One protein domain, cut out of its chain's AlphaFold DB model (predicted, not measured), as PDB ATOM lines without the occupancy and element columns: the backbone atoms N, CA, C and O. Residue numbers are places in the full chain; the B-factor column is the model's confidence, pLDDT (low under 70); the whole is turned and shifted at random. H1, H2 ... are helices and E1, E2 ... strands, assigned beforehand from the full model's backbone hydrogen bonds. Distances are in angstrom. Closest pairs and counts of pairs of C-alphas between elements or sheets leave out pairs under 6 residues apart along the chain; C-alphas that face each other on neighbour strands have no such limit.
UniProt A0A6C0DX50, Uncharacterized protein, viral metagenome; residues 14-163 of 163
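AT A GLANCE: This is residues 14 to 163 of the 163 residues of an uncharacterized protein of viral metagenome (UniProt A0A6C0DX50). One strongly twisted, branched sheet of eight strands curls round helix H4, while H5 packs on the opposite face. The sheet has two wings, E7, E8, E1 and E6 in one and E2, E4, E5 and E3 in the other, joined where E1 pairs with E4; H1 packs mainly on E2 and E4. The printed part has 150 residues, with five named helices and eight named strands in the order E1 H1 E2 H2 H3 E3 H4 E4 E5 E6 H5 E7 E8. The class is mixed, helices and strands; neighbour strands are antiparallel but for the parallel pairs E1 with E8 and E3 with E5. The whole is compact, with a radius of gyration of the C-alphas of 14.6 A and spans of 38 by 34 by 31 A.

HOW THE PARTS SIT: Start at E1, residues 14 to 20. On one side of it lies parallel E8, residues 154 to 162, with N 17 and O 157 2.8 A apart. On the other side lie antiparallel E6, residues 111 to 113, with N 14 and O 112 at 2.9 A, and E4, residues 93 to 100, with N 93 and O 20 at 2.9 A. Edge strand E7, residues 139 to 148, makes a hairpin with E8; look for N 143 and O 158 at 2.9 A. E2, residues 41 to 47, is antiparallel to E4, with N 44 and O 96 at 2.9 A. E5, residues 104 to 108, makes a hairpin with E4, with N 99 and O 106 at 2.9 A, and is parallel to E3, residues 69 to 72, with N 107 and O 71 at 2.8 A. E5 runs on into E6 at 86 degrees. H1, residues 22 to 34, is on the sheet at a height of 7.1 A; its closest C-alphas to E2 are those of Ile 29 and Phe 43, 5.6 A. The sheet curls round H4, residues 76 to 86, whose closest C-alphas to E7 are those of Ala 79 and Val 148, 6.5 A. H5, residues 120 to 130, is on the opposite face, over E1 and across the strands at 65 degrees on the local plane. H2, residues 52 to 55, only just touches H4, with 3 pairs of C-alphas within 8 A, the closest Cys 52 and Glu 77 at 6.5 A. H3, residues 59 to 64, only grazes the sheet with residues 61 to 62. In H1, H3, H4 and H5 every O i to N i+4 pair is within hydrogen-bond range; H2 is too short for one.

IN THESE COORDINATES: Find C-alpha 14 at (176.589, 124.961, 112.185), where E1 begins its 19.1 A. H1 spans 17.8 A, E2 19.4 A and E4 22.3 A. E7 spans 26.4 A, and E8, 25.2 A, ends at C-alpha 162, (184.237, 108.339, 123.979).

THE WHOLE: The C-alphas farthest apart are those of Asp 59 and Glu 117, 42.5 A. The printed part has no cut, and no link is long. Mean pLDDT of the printed part is 90.4; look for values under 70 at residues 36 to 38, 116 and 163.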
ATOM      1  N   MET A  14     175.569 125.931 111.773       94.12
ATOM      2  CA  MET A  14     176.589 124.961 112.185       94.12
ATOM      3  C   MET A  14     176.269 123.552 111.720       94.12
ATOM      4  O   MET A  14     175.141 123.077 111.884       94.12
ATOM      5  N   TYR A  15     177.309 122.835 111.304       97.12
ATOM      6  CA  TYR A  15     177.327 121.379 111.323       97.12
ATOM      7  C   TYR A  15     177.847 120.870 112.663       97.12
ATOM      8  O   TYR A  15     178.933 121.245 113.103       97.12
ATOM      9  N   LEU A  16     177.102 119.954 113.284       96.94
ATOM     10  CA  LEU A  16     177.556 119.182 114.439       96.94
ATOM     11  C   LEU A  16     177.797 117.727 114.034       96.94
ATOM     12  O   LEU A  16     176.882 116.902 113.997       96.94
ATOM     13  N   VAL A  17     179.054 117.409 113.743       97.38
ATOM     14  CA  VAL A  17     179.483 116.097 113.263       97.38
ATOM     15  C   VAL A  17     179.791 115.187 114.443       97.38
ATOM     16  O   VAL A  17     180.838 115.295 115.077       97.38
ATOM     17  N   PHE A  18     178.888 114.260 114.747       96.94
ATOM     18  CA  PHE A  18     179.144 113.244 115.765       96.94
ATOM     19  C   PHE A  18     180.061 112.163 115.213       96.94
ATOM     20  O   PHE A  18     179.766 111.606 114.158       96.94
ATOM     21  N   VAL A  19     181.129 111.848 115.945       96.81
ATOM     22  CA  VAL A  19     182.109 110.814 115.588       96.81
ATOM     23  C   VAL A  19     182.323 109.891 116.778       96.81
ATOM     24  O   VAL A  19     182.528 110.355 117.897       96.81
ATOM     25  N   GLY A  20     182.303 108.580 116.562       95.94
ATOM     26  CA  GLY A  20     182.500 107.610 117.637       95.94
ATOM     27  C   GLY A  20     182.516 106.170 117.147       95.94
ATOM     28  O   GLY A  20     182.550 105.907 115.946       95.94
ATOM     29  N   SER A  21     182.494 105.224 118.087       94.75
ATOM     30  CA  SER A  21     182.288 103.811 117.745       94.75
ATOM     31  C   SER A  21     180.904 103.588 117.131       94.75
ATOM     32  O   SER A  21     179.956 104.319 117.437       94.75
ATOM     33  N   GLU A  22     180.780 102.551 116.304       94.81
ATOM     34  CA  GLU A  22     179.513 102.160 115.682       94.81
ATOM     35  C   GLU A  22     178.384 102.013 116.709       94.81
ATOM     36  O   GLU A  22     177.344 102.655 116.570       94.81
ATOM     37  N   ASP A  23     178.625 101.284 117.801       94.00
ATOM     38  CA  ASP A  23     177.639 101.077 118.864       94.00
ATOM     39  C   ASP A  23     177.113 102.389 119.462       94.00
ATOM     40  O   ASP A  23     175.918 102.519 119.736       94.00
ATOM     41  N   LEU A  24     177.992 103.366 119.701       93.94
ATOM     42  CA  LEU A  24     177.603 104.652 120.285       93.94
ATOM     43  C   LEU A  24     176.807 105.494 119.292       93.94
ATOM     44  O   LEU A  24     175.757 106.032 119.648       93.94
ATOM     45  N   ILE A  25     177.274 105.576 118.048       96.44
ATOM     46  CA  ILE A  25     176.601 106.348 117.003       96.44
ATOM     47  C   ILE A  25     175.222 105.749 116.704       96.44
ATOM     48  O   ILE A  25     174.234 106.483 116.682       96.44
ATOM     49  N   ILE A  26     175.106 104.422 116.601       95.19
ATOM     50  CA  ILE A  26     173.821 103.734 116.423       95.19
ATOM     51  C   ILE A  26     172.880 103.996 117.605       95.19
ATOM     52  O   ILE A  26     171.695 104.264 117.395       95.19
ATOM     53  N   LYS A  27     173.368 103.965 118.854       93.75
ATOM     54  CA  LYS A  27     172.539 104.284 120.034       93.75
ATOM     55  C   LYS A  27     171.955 105.697 119.957       93.75
ATOM     56  O   LYS A  27     170.768 105.874 120.238       93.75
ATOM     57  N   ILE A  28     172.757 106.681 119.555       94.62
ATOM     58  CA  ILE A  28     172.322 108.078 119.402       94.62
ATOM     59  C   ILE A  28     171.308 108.208 118.265       94.62
ATOM     60  O   ILE A  28     170.234 108.772 118.468       94.62
ATOM     61  N   ILE A  29     171.601 107.629 117.101       95.12
ATOM     62  CA  ILE A  29     170.707 107.629 115.938       95.12
ATOM     63  C   ILE A  29     169.353 107.023 116.291       95.12
ATOM     64  O   ILE A  29     168.315 107.623 116.022       95.12
ATOM     65  N   ASN A  30     169.346 105.858 116.943       93.50
ATOM     66  CA  ASN A  30     168.115 105.199 117.362       93.50
ATOM     67  C   ASN A  30     167.305 106.095 118.298       93.50
ATOM     68  O   ASN A  30     166.092 106.204 118.137       93.50
ATOM     69  N   LYS A  31     167.963 106.788 119.234       91.81
ATOM     70  CA  LYS A  31     167.302 107.737 120.134       91.81
ATOM     71  C   LYS A  31     166.664 108.901 119.370       91.81
ATOM     72  O   LYS A  31     165.512 109.244 119.638       91.81
ATOM     73  N   LEU A  32     167.386 109.489 118.416       92.75
ATOM     74  CA  LEU A  32     166.907 110.615 117.607       92.75
ATOM     75  C   LEU A  32     165.744 110.210 116.692       92.75
ATOM     76  O   LEU A  32     164.715 110.888 116.667       92.75
ATOM     77  N   ASN A  33     165.873 109.070 116.011       91.88
ATOM     78  CA  ASN A  33     164.853 108.539 115.107       91.88
ATOM     79  C   ASN A  33     163.583 108.097 115.861       91.88
ATOM     80  O   ASN A  33     162.475 108.360 115.398       91.88
ATOM     81  N   GLN A  34     163.710 107.477 117.044       85.50
ATOM     82  CA  GLN A  34     162.561 107.053 117.864       85.50
ATOM     83  C   GLN A  34     161.748 108.226 118.409       85.50
ATOM     84  O   GLN A  34     160.522 108.161 118.457       85.50
ATOM     85  N   ASN A  35     162.418 109.304 118.815       72.81
ATOM     86  CA  ASN A  35     161.745 110.470 119.379       72.81
ATOM     87  C   ASN A  35     160.944 111.265 118.332       72.81
ATOM     88  O   ASN A  35     160.322 112.259 118.703       72.81
ATOM     89  N   GLN A  36     161.009 110.896 117.041       65.81
ATOM     90  CA  GLN A  36     160.631 111.772 115.924       65.81
ATOM     91  C   GLN A  36     161.166 113.192 116.151       65.81
ATOM     92  O   GLN A  36     160.471 114.178 115.890       65.81
ATOM     93  N   ALA A  37     162.393 113.282 116.688       59.19
ATOM     94  CA  ALA A  37     163.029 114.528 117.122       59.19
ATOM     95  C   ALA A  37     162.947 115.602 116.030       59.19
ATOM     96  O   ALA A  37     162.814 116.793 116.308       59.19
ATOM     97  N   HIS A  38     162.944 115.127 114.788       66.69
ATOM     98  CA  HIS A  38     162.714 115.872 113.578       66.69
ATOM     99  C   HIS A  38     161.721 115.084 112.713       66.69
ATOM    100  O   HIS A  38     162.074 114.053 112.147       66.69
ATOM    101  N   LYS A  39     160.471 115.552 112.595       73.81
ATOM    102  CA  LYS A  39     159.413 114.852 111.830       73.81
ATOM    103  C   LYS A  39     159.805 114.527 110.382       73.81
ATOM    104  O   LYS A  39     159.271 113.582 109.811       73.81
ATOM    105  N   ASN A  40     160.741 115.294 109.826       87.62
ATOM    106  CA  ASN A  40     161.199 115.178 108.449       87.62
ATOM    107  C   ASN A  40     162.682 114.799 108.340       87.62
ATOM    108  O   ASN A  40     163.219 114.881 107.243       87.62
ATOM    109  N   THR A  41     163.354 114.404 109.424       91.44
ATOM    110  CA  THR A  41     164.779 114.046 109.361       91.44
ATOM    111  C   THR A  41     164.999 112.616 109.824       91.44
ATOM    112  O   THR A  41     164.560 112.223 110.904       91.44
ATOM    113  N   LEU A  42     165.708 111.850 108.999       92.94
ATOM    114  CA  LEU A  42     166.223 110.526 109.324       92.94
ATOM    115  C   LEU A  42     167.717 110.640 109.615       92.94
ATOM    116  O   LEU A  42     168.462 111.148 108.786       92.94
ATOM    117  N   PHE A  43     168.169 110.134 110.756       95.44
ATOM    118  CA  PHE A  43     169.596 110.037 111.054       95.44
ATOM    119  C   PHE A  43     170.137 108.670 110.635       95.44
ATOM    120  O   PHE A  43     169.473 107.650 110.849       95.44
ATOM    121  N   ILE A  44     171.338 108.653 110.057       95.88
ATOM    122  CA  ILE A  44     172.042 107.441 109.625       95.88
ATOM    123  C   ILE A  44     173.507 107.483 110.057       95.88
ATOM    124  O   ILE A  44     174.075 108.550 110.286       95.88
ATOM    125  N   SER A  45     174.120 106.309 110.166       96.44
ATOM    126  CA  SER A  45     175.549 106.157 110.425       96.44
ATOM    127  C   SER A  45     176.265 105.825 109.130       96.44
ATOM    128  O   SER A  45     175.779 105.005 108.351       96.44
ATOM    129  N   HIS A  46     177.448 106.390 108.940       95.88
ATOM    130  CA  HIS A  46     178.330 106.061 107.828       95.88
ATOM    131  C   HIS A  46     179.771 106.027 108.327       95.88
ATOM    132  O   HIS A  46     180.106 106.731 109.278       95.88
ATOM    133  N   ASN A  47     180.609 105.177 107.741       95.44
ATOM    134  CA  ASN A  47     182.007 105.118 108.152       95.44
ATOM    135  C   ASN A  47     182.709 106.402 107.699       95.44
ATOM    136  O   ASN A  47     182.576 106.816 106.547       95.44
ATOM    137  N   ILE A  48     183.432 107.042 108.617       94.38
ATOM    138  CA  ILE A  48     184.087 108.319 108.355       94.38
ATOM    139  C   ILE A  48     185.163 108.210 107.268       94.38
ATOM    140  O   ILE A  48     185.388 109.184 106.553       94.38
ATOM    141  N   ASP A  49     185.787 107.038 107.119       92.50
ATOM    142  CA  ASP A  49     186.825 106.774 106.117       92.50
ATOM    143  C   ASP A  49     186.265 106.523 104.701       92.50
ATOM    144  O   ASP A  49     187.012 106.563 103.720       92.50
ATOM    145  N   ILE A  50     184.950 106.310 104.570       94.12
ATOM    146  CA  ILE A  50     184.280 106.109 103.286       94.12
ATOM    147  C   ILE A  50     183.714 107.453 102.820       94.12
ATOM    148  O   ILE A  50     182.879 108.027 103.520       94.12
ATOM    149  N   PRO A  51     184.048 107.937 101.613       95.19
ATOM    150  CA  PRO A  51     183.459 109.154 101.064       95.19
ATOM    151  C   PRO A  51     181.927 109.139 101.111       95.19
ATOM    152  O   PRO A  51     181.291 108.165 100.695       95.19
ATOM    153  N   CYS A  52     181.323 110.216 101.615       94.44
ATOM    154  CA  CYS A  52     179.873 110.324 101.746       94.44
ATOM    155  C   CYS A  52     179.162 110.310 100.393       94.44
ATOM    156  O   CYS A  52     178.018 109.877 100.360       94.44
ATOM    157  N   VAL A  53     179.842 110.631  99.281       93.75
ATOM    158  CA  VAL A  53     179.317 110.462  97.910       93.75
ATOM    159  C   VAL A  53     178.753 109.064  97.648       93.75
ATOM    160  O   VAL A  53     177.741 108.921  96.964       93.75
ATOM    161  N   ASN A  54     179.299 108.038  98.307       92.69
ATOM    162  CA  ASN A  54     178.805 106.665  98.209       92.69
ATOM    163  C   ASN A  54     177.390 106.483  98.797       92.69
ATOM    164  O   ASN A  54     176.725 105.490  98.503       92.69
ATOM    165  N   LEU A  55     176.901 107.424  99.612       92.19
ATOM    166  CA  LEU A  55     175.529 107.429 100.122       92.19
ATOM    167  C   LEU A  55     174.506 107.704  99.015       92.19
ATOM    168  O   LEU A  55     173.400 107.169  99.089       92.19
ATOM    169  N   LEU A  56     174.858 108.468  97.973       88.69
ATOM    170  CA  LEU A  56     173.960 108.698  96.831       88.69
ATOM    171  C   LEU A  56     173.682 107.407  96.066       88.69
ATOM    172  O   LEU A  56     172.597 107.245  95.511       88.69
ATOM    173  N   ASP A  57     174.639 106.477  96.087       87.50
ATOM    174  CA  ASP A  57     174.539 105.180  95.430       87.50
ATOM    175  C   ASP A  57     174.055 104.042  96.324       87.50
ATOM    176  O   ASP A  57     173.909 102.911  95.865       87.50
ATOM    177  N   ASN A  58     173.716 104.336  97.577       88.19
ATOM    178  CA  ASN A  58     173.250 103.331  98.513       88.19
ATOM    179  C   ASN A  58     171.843 102.823  98.142       88.19
ATOM    180  O   ASN A  58     170.848 103.539  98.283       88.19
ATOM    181  N   ASP A  59     171.742 101.553  97.737       86.25
ATOM    182  CA  ASP A  59     170.475 100.918  97.349       86.25
ATOM    183  C   ASP A  59     169.415 100.957  98.454       86.25
ATOM    184  O   ASP A  59     168.221 101.058  98.170       86.25
ATOM    185  N   THR A  60     169.817 100.899  99.726       85.25
ATOM    186  CA  THR A  60     168.873 100.995 100.847       85.25
ATOM    187  C   THR A  60     168.262 102.390 100.901       85.25
ATOM    188  O   THR A  60     167.039 102.512 100.974       85.25
ATOM    189  N   LEU A  61     169.075 103.444 100.779       86.81
ATOM    190  CA  LEU A  61     168.583 104.824 100.745       86.81
ATOM    191  C   LEU A  61     167.730 105.081  99.500       86.81
ATOM    192  O   LEU A  61     166.617 105.588  99.626       86.81
ATOM    193  N   LYS A  62     168.170 104.635  98.317       84.75
ATOM    194  CA  LYS A  62     167.369 104.706  97.082       84.75
ATOM    195  C   LYS A  62     166.016 104.009  97.245       84.75
ATOM    196  O   LYS A  62     164.998 104.515  96.781       84.75
ATOM    197  N   ASN A  63     165.972 102.873  97.944       84.88
ATOM    198  CA  ASN A  63     164.734 102.144  98.203       84.88
ATOM    199  C   ASN A  63     163.821 102.815  99.240       84.88
ATOM    200  O   ASN A  63     162.598 102.724  99.110       84.88
ATOM    201  N   ILE A  64     164.385 103.479 100.251       84.12
ATOM    202  CA  ILE A  64     163.625 104.265 101.234       84.12
ATOM    203  C   ILE A  64     163.023 105.510 100.565       84.12
ATOM    204  O   ILE A  64     161.884 105.880 100.847       84.12
ATOM    205  N   PHE A  65     163.759 106.124  99.637       82.62
ATOM    206  CA  PHE A  65     163.434 107.420  99.043       82.62
ATOM    207  C   PHE A  65     163.008 107.360  97.570       82.62
ATOM    208  O   PHE A  65     163.094 108.373  96.891       82.62
ATOM    209  N   LYS A  66     162.505 106.215  97.083       75.12
ATOM    210  CA  LYS A  66     162.241 105.885  95.657       75.12
ATOM    211  C   LYS A  66     161.667 106.983  94.749       75.12
ATOM    212  O   LYS A  66     161.882 106.918  93.546       75.12
ATOM    213  N   ASN A  67     160.923 107.942  95.295       73.81
ATOM    214  CA  ASN A  67     160.231 108.984  94.533       73.81
ATOM    215  C   ASN A  67     160.850 110.386  94.678       73.81
ATOM    216  O   ASN A  67     160.298 111.341  94.143       73.81
ATOM    217  N   ASN A  68     161.965 110.517  95.396       81.06
ATOM    218  CA  ASN A  68     162.589 111.795  95.712       81.06
ATOM    219  C   ASN A  68     164.075 111.753  95.346       81.06
ATOM    220  O   ASN A  68     164.742 110.732  95.519       81.06
ATOM    221  N   TYR A  69     164.607 112.881  94.882       85.31
ATOM    222  CA  TYR A  69     166.027 112.993  94.568       85.31
ATOM    223  C   TYR A  69     166.859 113.023  95.858       85.31
ATOM    224  O   TYR A  69     166.458 113.669  96.825       85.31
ATOM    225  N   LEU A  70     167.999 112.329  95.889       91.25
ATOM    226  CA  LEU A  70     168.986 112.459  96.963       91.25
ATOM    227  C   LEU A  70     170.050 113.453  96.513       91.25
ATOM    228  O   LEU A  70     170.646 113.278  95.454       91.25
ATOM    229  N   SER A  71     170.286 114.479  97.317       93.25
ATOM    230  CA  SER A  71     171.343 115.457  97.081       93.25
ATOM    231  C   SER A  71     172.114 115.709  98.363       93.25
ATOM    232  O   SER A  71     171.618 115.443  99.459       93.25
ATOM    233  N   PHE A  72     173.319 116.240  98.225       95.31
ATOM    234  CA  PHE A  72     174.071 116.741  99.361       95.31
ATOM    235  C   PHE A  72     173.711 118.177  99.678       95.31
ATOM    236  O   PHE A  72     173.374 118.956  98.786       95.31
ATOM    237  N   ASP A  73     173.793 118.486 100.962       95.56
ATOM    238  CA  ASP A  73     173.959 119.848 101.429       95.56
ATOM    239  C   ASP A  73     175.362 120.353 101.068       95.56
ATOM    240  O   ASP A  73     176.295 119.567 100.853       95.56
ATOM    241  N   GLU A  74     175.527 121.663 100.979       95.12
ATOM    242  CA  GLU A  74     176.811 122.221 100.583       95.12
ATOM    243  C   GLU A  74     177.888 121.972 101.652       95.12
ATOM    244  O   GLU A  74     177.621 121.806 102.845       95.12
ATOM    245  N   GLY A  75     179.149 121.915 101.225       95.12
ATOM    246  CA  GLY A  75     180.283 121.764 102.134       95.12
ATOM    247  C   GLY A  75     180.371 120.416 102.863       95.12
ATOM    248  O   GLY A  75     181.368 120.189 103.544       95.12
ATOM    249  N   ILE A  76     179.407 119.499 102.711       96.62
ATOM    250  CA  ILE A  76     179.380 118.228 103.452       96.62
ATOM    251  C   ILE A  76     180.591 117.335 103.155       96.62
ATOM    252  O   ILE A  76     181.176 116.766 104.077       96.62
ATOM    253  N   GLU A  77     181.008 117.241 101.890       96.56
ATOM    254  CA  GLU A  77     182.164 116.435 101.482       96.56
ATOM    255  C   GLU A  77     183.456 117.006 102.075       96.56
ATOM    256  O   GLU A  77     184.280 116.269 102.623       96.56
ATOM    257  N   THR A  78     183.597 118.334 102.046       97.31
ATOM    258  CA  THR A  78     184.719 119.052 102.659       97.31
ATOM    259  C   THR A  78     184.723 118.867 104.173       97.31
ATOM    260  O   THR A  78     185.750 118.502 104.743       97.31
ATOM    261  N   ALA A  79     183.577 119.041 104.834       97.50
ATOM    262  CA  ALA A  79     183.435 118.837 106.271       97.50
ATOM    263  C   ALA A  79     183.798 117.402 106.671       97.50
ATOM    264  O   ALA A  79     184.558 117.215 107.619       97.50
ATOM    265  N   GLN A  80     183.342 116.386 105.929       97.06
ATOM    266  CA  GLN A  80     183.735 115.002 106.194       97.06
ATOM    267  C   GLN A  80     185.254 114.823 106.086       97.06
ATOM    268  O   GLN A  80     185.853 114.228 106.981       97.06
ATOM    269  N   CYS A  81     185.878 115.350 105.028       96.19
ATOM    270  CA  CYS A  81     187.327 115.271 104.839       96.19
ATOM    271  C   CYS A  81     188.095 115.899 106.011       96.19
ATOM    272  O   CYS A  81     189.049 115.304 106.513       96.19
ATOM    273  N   LEU A  82     187.668 117.075 106.472       96.94
ATOM    274  CA  LEU A  82     188.309 117.782 107.582       96.94
ATOM    275  C   LEU A  82     188.132 117.040 108.913       96.94
ATOM    276  O   LEU A  82     189.083 116.893 109.678       96.94
ATOM    277  N   VAL A  83     186.937 116.505 109.174       96.50
ATOM    278  CA  VAL A  83     186.673 115.715 110.383       96.50
ATOM    279  C   VAL A  83     187.455 114.396 110.359       96.50
ATOM    280  O   VAL A  83     187.993 113.986 111.387       96.50
ATOM    281  N   TYR A  84     187.579 113.749 109.195       95.69
ATOM    282  CA  TYR A  84     188.431 112.571 109.025       95.69
ATOM    283  C   TYR A  84     189.905 112.894 109.294       95.69
ATOM    284  O   TYR A  84     190.584 112.125 109.971       95.69
ATOM    285  N   ALA A  85     190.400 114.040 108.819       94.94
ATOM    286  CA  ALA A  85     191.773 114.471 109.071       94.94
ATOM    287  C   ALA A  85     192.055 114.697 110.569       94.94
ATOM    288  O   ALA A  85     193.152 114.386 111.035       94.94
ATOM    289  N   GLU A  86     191.070 115.180 111.331       94.19
ATOM    290  CA  GLU A  86     191.167 115.307 112.792       94.19
ATOM    291  C   GLU A  86     191.129 113.938 113.502       94.19
ATOM    292  O   GLU A  86     191.842 113.726 114.487       94.19
ATOM    293  N   TYR A  87     190.337 112.985 112.998       91.06
ATOM    294  CA  TYR A  87     190.175 111.648 113.583       91.06
ATOM    295  C   TYR A  87     190.422 110.515 112.568       91.06
ATOM    296  O   TYR A  87     189.495 109.760 112.266       91.06
ATOM    297  N   PRO A  88     191.669 110.295 112.103       84.81
ATOM    298  CA  PRO A  88     191.977 109.367 111.005       84.81
ATOM    299  C   PRO A  88     191.976 107.883 111.427       84.81
ATOM    300  O   PRO A  88     192.742 107.067 110.913       84.81
ATOM    301  N   LYS A  89     191.169 107.507 112.422       81.44
ATOM    302  CA  LYS A  89     191.123 106.141 112.955       81.44
ATOM    303  C   LYS A  89     190.174 105.278 112.127       81.44
ATOM    304  O   LYS A  89     189.051 105.680 111.844       81.44
ATOM    305  N   GLN A  90     190.605 104.053 111.838       74.75
ATOM    306  CA  GLN A  90     189.758 103.032 111.221       74.75
ATOM    307  C   GLN A  90     188.578 102.673 112.137       74.75
ATOM    308  O   GLN A  90     188.729 102.638 113.363       74.75
ATOM    309  N   ASN A  91     187.433 102.349 111.532       85.00
ATOM    310  CA  ASN A  91     186.200 101.911 112.204       85.00
ATOM    311  C   ASN A  91     185.515 102.977 113.080       85.00
ATOM    312  O   ASN A  91     184.798 102.637 114.026       85.00
ATOM    313  N   LEU A  92     185.735 104.263 112.798       94.81
ATOM    314  CA  LEU A  92     184.905 105.320 113.365       94.81
ATOM    315  C   LEU A  92     183.697 105.573 112.467       94.81
ATOM    316  O   LEU A  92     183.809 105.687 111.251       94.81
ATOM    317  N   MET A  93     182.535 105.709 113.087       97.12
ATOM    318  CA  MET A  93     181.316 106.103 112.401       97.12
ATOM    319  C   MET A  93     181.082 107.590 112.622       97.12
ATOM    320  O   MET A  93     181.343 108.111 113.710       97.12
ATOM    321  N   CYS A  94     180.546 108.257 111.608       97.00
ATOM    322  CA  CYS A  94     179.952 109.572 111.745       97.00
ATOM    323  C   CYS A  94     178.445 109.534 111.476       97.00
ATOM    324  O   CYS A  94     177.928 108.659 110.773       97.00
ATOM    325  N   MET A  95     177.726 110.461 112.105       97.31
ATOM    326  CA  MET A  95     176.278 110.579 111.961       97.31
ATOM    327  C   MET A  95     175.924 111.607 110.890       97.31
ATOM    328  O   MET A  95     176.290 112.774 111.014       97.31
ATOM    329  N   PHE A  96     175.140 111.184 109.906       97.69
ATOM    330  CA  PHE A  96     174.514 112.051 108.912       97.69
ATOM    331  C   PHE A  96     173.027 112.230 109.222       97.69
ATOM    332  O   PHE A  96     172.393 111.376 109.850       97.69
ATOM    333  N   SER A  97     172.462 113.329 108.742       96.00
ATOM    334  CA  SER A  97     171.026 113.579 108.697       96.00
ATOM    335  C   SER A  97     170.539 113.614 107.258       96.00
ATOM    336  O   SER A  97     171.189 114.165 106.382       96.00
ATOM    337  N   ILE A  98     169.361 113.052 107.028       95.31
ATOM    338  CA  ILE A  98     168.654 113.108 105.757       95.31
ATOM    339  C   ILE A  98     167.354 113.857 106.000       95.31
ATOM    340  O   ILE A  98     166.431 113.313 106.608       95.31
ATOM    341  N   THR A  99     167.287 115.105 105.547       93.44
ATOM    342  CA  THR A  99     166.105 115.954 105.704       93.44
ATOM    343  C   THR A  99     165.236 115.871 104.457       93.44
ATOM    344  O   THR A  99     165.656 116.213 103.353       93.44
ATOM    345  N   LYS A 100     164.004 115.407 104.645       90.69
ATOM    346  CA  LYS A 100     162.993 115.272 103.606       90.69
ATOM    347  C   LYS A 100     162.318 116.612 103.333       90.69
ATOM    348  O   LYS A 100     161.740 117.222 104.235       90.69
ATOM    349  N   THR A 101     162.332 117.016 102.071       86.88
ATOM    350  CA  THR A 101     161.510 118.099 101.529       86.88
ATOM    351  C   THR A 101     160.402 117.512 100.649       86.88
ATOM    352  O   THR A 101     160.220 116.292 100.576       86.88
ATOM    353  N   GLU A 102     159.611 118.367 100.003       84.19
ATOM    354  CA  GLU A 102     158.545 117.917  99.102       84.19
ATOM    355  C   GLU A 102     159.099 117.127  97.908       84.19
ATOM    356  O   GLU A 102     158.528 116.107  97.525       84.19
ATOM    357  N   THR A 103     160.231 117.565  97.356       84.00
ATOM    358  CA  THR A 103     160.795 117.045  96.101       84.00
ATOM    359  C   THR A 103     162.112 116.295  96.284       84.00
ATOM    360  O   THR A 103     162.413 115.380  95.517       84.00
ATOM    361  N   ASN A 104     162.876 116.630  97.326       89.38
ATOM    362  CA  ASN A 104     164.240 116.152  97.527       89.38
ATOM    363  C   ASN A 104     164.426 115.580  98.939       89.38
ATOM    364  O   ASN A 104     163.627 115.806  99.847       89.38
ATOM    365  N   ASN A 105     165.502 114.828  99.127       92.56
ATOM    366  CA  ASN A 105     166.048 114.506 100.433       92.56
ATOM    367  C   ASN A 105     167.494 114.977 100.455       92.56
ATOM    368  O   ASN A 105     168.303 114.555  99.629       92.56
ATOM    369  N   ILE A 106     167.791 115.853 101.403       94.94
ATOM    370  CA  ILE A 106     169.098 116.481 101.530       94.94
ATOM    371  C   ILE A 106     169.875 115.706 102.586       94.94
ATOM    372  O   ILE A 106     169.440 115.622 103.736       94.94
ATOM    373  N   ILE A 107     170.992 115.116 102.180       96.38
ATOM    374  CA  ILE A 107     171.958 114.494 103.077       96.38
ATOM    375  C   ILE A 107     172.893 115.601 103.570       96.38
ATOM    376  O   ILE A 107     173.534 116.268 102.766       96.38
ATOM    377  N   SER A 108     172.964 115.775 104.884       97.00
ATOM    378  CA  SER A 108     173.762 116.783 105.587       97.00
ATOM    379  C   SER A 108     174.378 116.171 106.854       97.00
ATOM    380  O   SER A 108     174.112 115.016 107.206       97.00
ATOM    381  N   PHE A 109     175.158 116.952 107.597       97.56
ATOM    382  CA  PHE A 109     175.346 116.705 109.029       97.56
ATOM    383  C   PHE A 109     174.200 117.334 109.833       97.56
ATOM    384  O   PHE A 109     173.492 118.191 109.297       97.56
ATOM    385  N   PRO A 110     173.994 116.948 111.107       95.81
ATOM    386  CA  PRO A 110     173.050 117.637 111.979       95.81
ATOM    387  C   PRO A 110     173.281 119.153 111.968       95.81
ATOM    388  O   PRO A 110     174.358 119.619 112.345       95.81
ATOM    389  N   VAL A 111     172.261 119.897 111.540       94.06
ATOM    390  CA  VAL A 111     172.303 121.359 111.419       94.06
ATOM    391  C   VAL A 111     171.775 122.011 112.692       94.06
ATOM    392  O   VAL A 111     170.707 121.644 113.199       94.06
ATOM    393  N   LEU A 112     172.519 122.984 113.212       92.19
ATOM    394  CA  LEU A 112     172.103 123.840 114.318       92.19
ATOM    395  C   LEU A 112     172.124 125.293 113.838       92.19
ATOM    396  O   LEU A 112     173.139 125.762 113.325       92.19
ATOM    397  N   SER A 113     171.005 125.998 114.008       87.56
ATOM    398  CA  SER A 113     170.923 127.429 113.717       87.56
ATOM    399  C   SER A 113     171.814 128.211 114.676       87.56
ATOM    400  O   SER A 113     171.816 127.931 115.879       87.56
ATOM    401  N   ILE A 114     172.545 129.179 114.133       83.25
ATOM    402  CA  ILE A 114     173.304 130.153 114.910       83.25
ATOM    403  C   ILE A 114     172.439 131.402 115.026       83.25
ATOM    404  O   ILE A 114     171.841 131.838 114.048       83.25
ATOM    405  N   ASP A 115     172.349 131.935 116.234       77.62
ATOM    406  CA  ASP A 115     171.933 133.314 116.463       77.62
ATOM    407  C   ASP A 115     173.215 134.092 116.783       77.62
ATOM    408  O   ASP A 115     174.034 133.593 117.561       77.62
ATOM    409  N   ASP A 116     173.412 135.266 116.179       65.25
ATOM    410  CA  ASP A 116     174.670 136.036 116.217       65.25
ATOM    411  C   ASP A 116     175.136 136.361 117.652       65.25
ATOM    412  O   ASP A 116     176.310 136.648 117.897       65.25
ATOM    413  N   GLU A 117     174.223 136.299 118.624       75.25
ATOM    414  CA  GLU A 117     174.490 136.580 120.034       75.25
ATOM    415  C   GLU A 117     174.732 135.327 120.898       75.25
ATOM    416  O   GLU A 117     175.148 135.449 122.057       75.25
ATOM    417  N   GLU A 118     174.478 134.115 120.389       80.12
ATOM    418  CA  GLU A 118     174.513 132.897 121.203       80.12
ATOM    419  C   GLU A 118     175.803 132.077 121.025       80.12
ATOM    420  O   GLU A 118     176.235 131.728 119.932       80.12
ATOM    421  N   ASN A 119     176.428 131.725 122.155       85.12
ATOM    422  CA  ASN A 119     177.652 130.922 122.177       85.12
ATOM    423  C   ASN A 119     177.407 129.505 121.589       85.12
ATOM    424  O   ASN A 119     176.550 128.788 122.123       85.12
ATOM    425  N   PRO A 120     178.198 129.048 120.592       86.38
ATOM    426  CA  PRO A 120     178.096 127.709 119.998       86.38
ATOM    427  C   PRO A 120     178.060 126.553 121.004       86.38
ATOM    428  O   PRO A 120     177.237 125.646 120.874       86.38
ATOM    429  N   ASP A 121     178.870 126.603 122.065       87.75
ATOM    430  CA  ASP A 121     178.899 125.565 123.103       87.75
ATOM    431  C   ASP A 121     177.552 125.462 123.829       87.75
ATOM    432  O   ASP A 121     177.092 124.373 124.185       87.75
ATOM    433  N   LYS A 122     176.888 126.606 124.034       90.06
ATOM    434  CA  LYS A 122     175.562 126.666 124.653       90.06
ATOM    435  C   LYS A 122     174.502 126.107 123.707       90.06
ATOM    436  O   LYS A 122     173.659 125.331 124.159       90.06
ATOM    437  N   ILE A 123     174.572 126.440 122.418       91.88
ATOM    438  CA  ILE A 123     173.673 125.910 121.382       91.88
ATOM    439  C   ILE A 123     173.789 124.379 121.319       91.88
ATOM    440  O   ILE A 123     172.782 123.672 121.434       91.88
ATOM    441  N   ILE A 124     175.014 123.851 121.241       93.00
ATOM    442  CA  ILE A 124     175.280 122.407 121.213       93.00
ATOM    443  C   ILE A 124     174.809 121.746 122.515       93.00
ATOM    444  O   ILE A 124     174.089 120.747 122.483       93.00
ATOM    445  N   GLY A 125     175.141 122.318 123.675       92.31
ATOM    446  CA  GLY A 125     174.711 121.796 124.973       92.31
ATOM    447  C   GLY A 125     173.187 121.751 125.129       92.31
ATOM    448  O   GLY A 125     172.639 120.774 125.650       92.31
ATOM    449  N   ASN A 126     172.484 122.775 124.645       92.19
ATOM    450  CA  ASN A 126     171.023 122.816 124.628       92.19
ATOM    451  C   ASN A 126     170.445 121.747 123.701       92.19
ATOM    452  O   ASN A 126     169.493 121.066 124.085       92.19
ATOM    453  N   TRP A 127     171.030 121.556 122.517       92.31
ATOM    454  CA  TRP A 127     170.626 120.518 121.572       92.31
ATOM    455  C   TRP A 127     170.771 119.116 122.182       92.31
ATOM    456  O   TRP A 127     169.817 118.332 122.166       92.31
ATOM    457  N   LEU A 128     171.914 118.824 122.815       93.06
ATOM    458  CA  LEU A 128     172.170 117.539 123.475       93.06
ATOM    459  C   LEU A 128     171.129 117.248 124.563       93.06
ATOM    460  O   LEU A 128     170.550 116.161 124.581       93.06
ATOM    461  N   LYS A 129     170.839 118.233 125.422       92.62
ATOM    462  CA  LYS A 129     169.829 118.116 126.487       92.62
ATOM    463  C   LYS A 129     168.418 117.963 125.932       92.62
ATOM    464  O   LYS A 129     167.662 117.110 126.396       92.62
ATOM    465  N   LYS A 130     168.058 118.761 124.922       90.69
ATOM    466  CA  LYS A 130     166.738 118.736 124.274       90.69
ATOM    467  C   LYS A 130     166.394 117.334 123.773       90.69
ATOM    468  O   LYS A 130     165.261 116.886 123.940       90.69
ATOM    469  N   TYR A 131     167.373 116.626 123.214       89.88
ATOM    470  CA  TYR A 131     167.183 115.279 122.678       89.88
ATOM    471  C   TYR A 131     167.619 114.153 123.627       89.88
ATOM    472  O   TYR A 131     167.529 112.978 123.265       89.88
ATOM    473  N   ASN A 132     167.986 114.484 124.871       90.50
ATOM    474  CA  ASN A 132     168.476 113.556 125.896       90.50
ATOM    475  C   ASN A 132     169.696 112.730 125.446       90.50
ATOM    476  O   ASN A 132     169.829 111.564 125.825       90.50
ATOM    477  N   ILE A 133     170.560 113.304 124.608       91.06
ATOM    478  CA  ILE A 133     171.794 112.653 124.146       91.06
ATOM    479  C   ILE A 133     172.856 112.673 125.246       91.06
ATOM    480  O   ILE A 133     173.614 111.718 125.381       91.06
ATOM    481  N   ASP A 134     172.828 113.690 126.106       88.44
ATOM    482  CA  ASP A 134     173.629 113.803 127.332       88.44
ATOM    483  C   ASP A 134     173.455 112.615 128.294       88.44
ATOM    484  O   ASP A 134     174.341 112.332 129.091       88.44
ATOM    485  N   LYS A 135     172.333 111.888 128.204       87.81
ATOM    486  CA  LYS A 135     172.067 110.670 128.991       87.81
ATOM    487  C   LYS A 135     172.553 109.382 128.326       87.81
ATOM    488  O   LYS A 135     172.508 108.327 128.950       87.81
ATOM    489  N   VAL A 136     172.923 109.447 127.048       86.88
ATOM    490  CA  VAL A 136     173.396 108.302 126.250       86.88
ATOM    491  C   VAL A 136     174.922 108.268 126.204       86.88
ATOM    492  O   VAL A 136     175.507 107.189 126.129       86.88
ATOM    493  N   ILE A 137     175.559 109.438 126.243       87.12
ATOM    494  CA  ILE A 137     177.008 109.601 126.126       87.12
ATOM    495  C   ILE A 137     177.659 109.720 127.507       87.12
ATOM    496  O   ILE A 137     177.192 110.477 128.354       87.12
ATOM    497  N   ASN A 138     178.762 109.001 127.723       82.94
ATOM    498  CA  ASN A 138     179.555 109.123 128.952       82.94
ATOM    499  C   ASN A 138     180.481 110.341 128.894       82.94
ATOM    500  O   ASN A 138     180.595 111.097 129.856       82.94
ATOM    501  N   SER A 139     181.149 110.520 127.754       89.44
ATOM    502  CA  SER A 139     182.091 111.607 127.516       89.44
ATOM    503  C   SER A 139     181.989 112.085 126.076       89.44
ATOM    504  O   SER A 139     181.929 111.289 125.137       89.44
ATOM    505  N   ILE A 140     182.032 113.403 125.902       92.75
ATOM    506  CA  ILE A 140     182.031 114.063 124.601       92.75
ATOM    507  C   ILE A 140     183.075 115.171 124.597       92.75
ATOM    508  O   ILE A 140     183.145 115.978 125.522       92.75
ATOM    509  N   THR A 141     183.880 115.202 123.544       93.44
ATOM    510  CA  THR A 141     184.799 116.299 123.258       93.44
ATOM    511  C   THR A 141     184.262 117.045 122.051       93.44
ATOM    512  O   THR A 141     184.157 116.470 120.969       93.44
ATOM    513  N   ILE A 142     183.913 118.315 122.243       93.94
ATOM    514  CA  ILE A 142     183.454 119.198 121.172       93.94
ATOM    515  C   ILE A 142     184.624 120.081 120.756       93.94
ATOM    516  O   ILE A 142     185.301 120.652 121.613       93.94
ATOM    517  N   LYS A 143     184.878 120.177 119.453       93.88
ATOM    518  CA  LYS A 143     185.951 121.004 118.901       93.88
ATOM    519  C   LYS A 143     185.485 121.688 117.607       93.88
ATOM    520  O   LYS A 143     184.886 121.013 116.770       93.88
ATOM    521  N   PRO A 144     185.757 122.990 117.413       94.56
ATOM    522  CA  PRO A 144     185.612 123.614 116.103       94.56
ATOM    523  C   PRO A 144     186.695 123.087 115.153       94.56
ATOM    524  O   PRO A 144     187.862 122.981 115.534       94.56
ATOM    525  N   ILE A 145     186.304 122.750 113.929       94.62
ATOM    526  CA  ILE A 145     187.200 122.250 112.887       94.62
ATOM    527  C   ILE A 145     187.582 123.381 111.940       94.62
ATOM    528  O   ILE A 145     188.742 123.783 111.917       94.62
ATOM    529  N   ASP A 146     186.612 123.886 111.182       95.00
ATOM    530  CA  ASP A 146     186.815 124.911 110.160       95.00
ATOM    531  C   ASP A 146     185.466 125.516 109.737       95.00
ATOM    532  O   ASP A 146     184.411 125.124 110.249       95.00
ATOM    533  N   ILE A 147     185.507 126.443 108.783       93.44
ATOM    534  CA  ILE A 147     184.348 126.940 108.042       93.44
ATOM    535  C   ILE A 147     184.345 126.283 106.658       93.44
ATOM    536  O   ILE A 147     185.377 126.207 105.991       93.44
ATOM    537  N   VAL A 148     183.189 125.788 106.225       95.25
ATOM    538  CA  VAL A 148     182.983 125.215 104.887       95.25
ATOM    539  C   VAL A 148     181.779 125.861 104.211       95.25
ATOM    540  O   VAL A 148     181.064 126.631 104.834       95.25
ATOM    541  N   GLY A 149     181.534 125.480 102.960       91.31
ATOM    542  CA  GLY A 149     180.407 125.959 102.164       91.31
ATOM    543  C   GLY A 149     180.881 126.779 100.971       91.31
ATOM    544  O   GLY A 149     182.072 127.071 100.832       91.31
ATOM    545  N   GLY A 150     179.969 127.022 100.035       88.94
ATOM    546  CA  GLY A 150     180.237 127.816  98.839       88.94
ATOM    547  C   GLY A 150     179.367 129.063  98.792       88.94
ATOM    548  O   GLY A 150     179.868 130.144  98.491       88.94
ATOM    549  N   GLU A 151     178.078 128.897  99.085       91.19
ATOM    550  CA  GLU A 151     177.102 129.982  99.184       91.19
ATOM    551  C   GLU A 151     176.934 130.466 100.626       91.19
ATOM    552  O   GLU A 151     176.817 131.673 100.830       91.19
ATOM    553  N   HIS A 152     176.961 129.552 101.601       92.25
ATOM    554  CA  HIS A 152     176.849 129.876 103.024       92.25
ATOM    555  C   HIS A 152     178.149 129.580 103.777       92.25
ATOM    556  O   HIS A 152     178.864 128.629 103.456       92.25
ATOM    557  N   ASP A 153     178.418 130.367 104.818       91.81
ATOM    558  CA  ASP A 153     179.514 130.124 105.755       91.81
ATOM    559  C   ASP A 153     179.031 129.156 106.843       91.81
ATOM    560  O   ASP A 153     178.221 129.499 107.706       91.81
ATOM    561  N   ILE A 154     179.538 127.923 106.814       94.75
ATOM    562  CA  ILE A 154     179.086 126.838 107.689       94.75
ATOM    563  C   ILE A 154     180.166 126.500 108.701       94.75
ATOM    564  O   ILE A 154     181.211 125.942 108.360       94.75
ATOM    565  N   LEU A 155     179.891 126.762 109.975       94.38
ATOM    566  CA  LEU A 155     180.794 126.400 111.063       94.38
ATOM    567  C   LEU A 155     180.730 124.897 111.350       94.38
ATOM    568  O   LEU A 155     179.703 124.366 111.774       94.38
ATOM    569  N   VAL A 156     181.849 124.199 111.172       96.44
ATOM    570  CA  VAL A 156     181.935 122.758 111.421       96.44
ATOM    571  C   VAL A 156     182.454 122.507 112.826       96.44
ATOM    572  O   VAL A 156     183.603 122.804 113.153       96.44
ATOM    573  N   PHE A 157     181.625 121.881 113.651       96.88
ATOM    574  CA  PHE A 157     182.011 121.330 114.940       96.88
ATOM    575  C   PHE A 157     182.033 119.814 114.871       96.88
ATOM    576  O   PHE A 157     181.102 119.182 114.377       96.88
ATOM    577  N   VAL A 158     183.072 119.214 115.439       96.88
ATOM    578  CA  VAL A 158     183.110 117.778 115.694       96.88
ATOM    579  C   VAL A 158     182.761 117.502 117.150       96.88
ATOM    580  O   VAL A 158     183.268 118.146 118.065       96.88
ATOM    581  N   ALA A 159     181.897 116.518 117.354       95.81
ATOM    582  CA  ALA A 159     181.512 115.951 118.633       95.81
ATOM    583  C   ALA A 159     182.068 114.525 118.723       95.81
ATOM    584  O   ALA A 159     181.406 113.559 118.333       95.81
ATOM    585  N   TYR A 160     183.295 114.385 119.224       95.44
ATOM    586  CA  TYR A 160     183.919 113.078 119.407       95.44
ATOM    587  C   TYR A 160     183.428 112.422 120.696       95.44
ATOM    588  O   TYR A 160     183.627 112.948 121.794       95.44
ATOM    589  N   ILE A 161     182.777 111.270 120.563       93.19
ATOM    590  CA  ILE A 161     182.157 110.538 121.664       93.19
ATOM    591  C   ILE A 161     183.068 109.389 122.079       93.19
ATOM    592  O   ILE A 161     183.378 108.501 121.281       93.19
ATOM    593  N   ASN A 162     183.439 109.388 123.357       84.44
ATOM    594  CA  ASN A 162     184.237 108.339 123.979       84.44
ATOM    595  C   ASN A 162     183.393 107.519 124.959       84.44
ATOM    596  O   ASN A 162     182.467 108.042 125.585       84.44
ATOM    597  N   ASN A 163     183.748 106.238 125.082       62.34
ATOM    598  CA  ASN A 163     183.242 105.356 126.134       62.34
ATOM    599  C   ASN A 163     183.812 105.731 127.501       62.34
ATOM    600  O   ASN A 163     185.032 106.002 127.563       62.34
TER     601      ASN A 163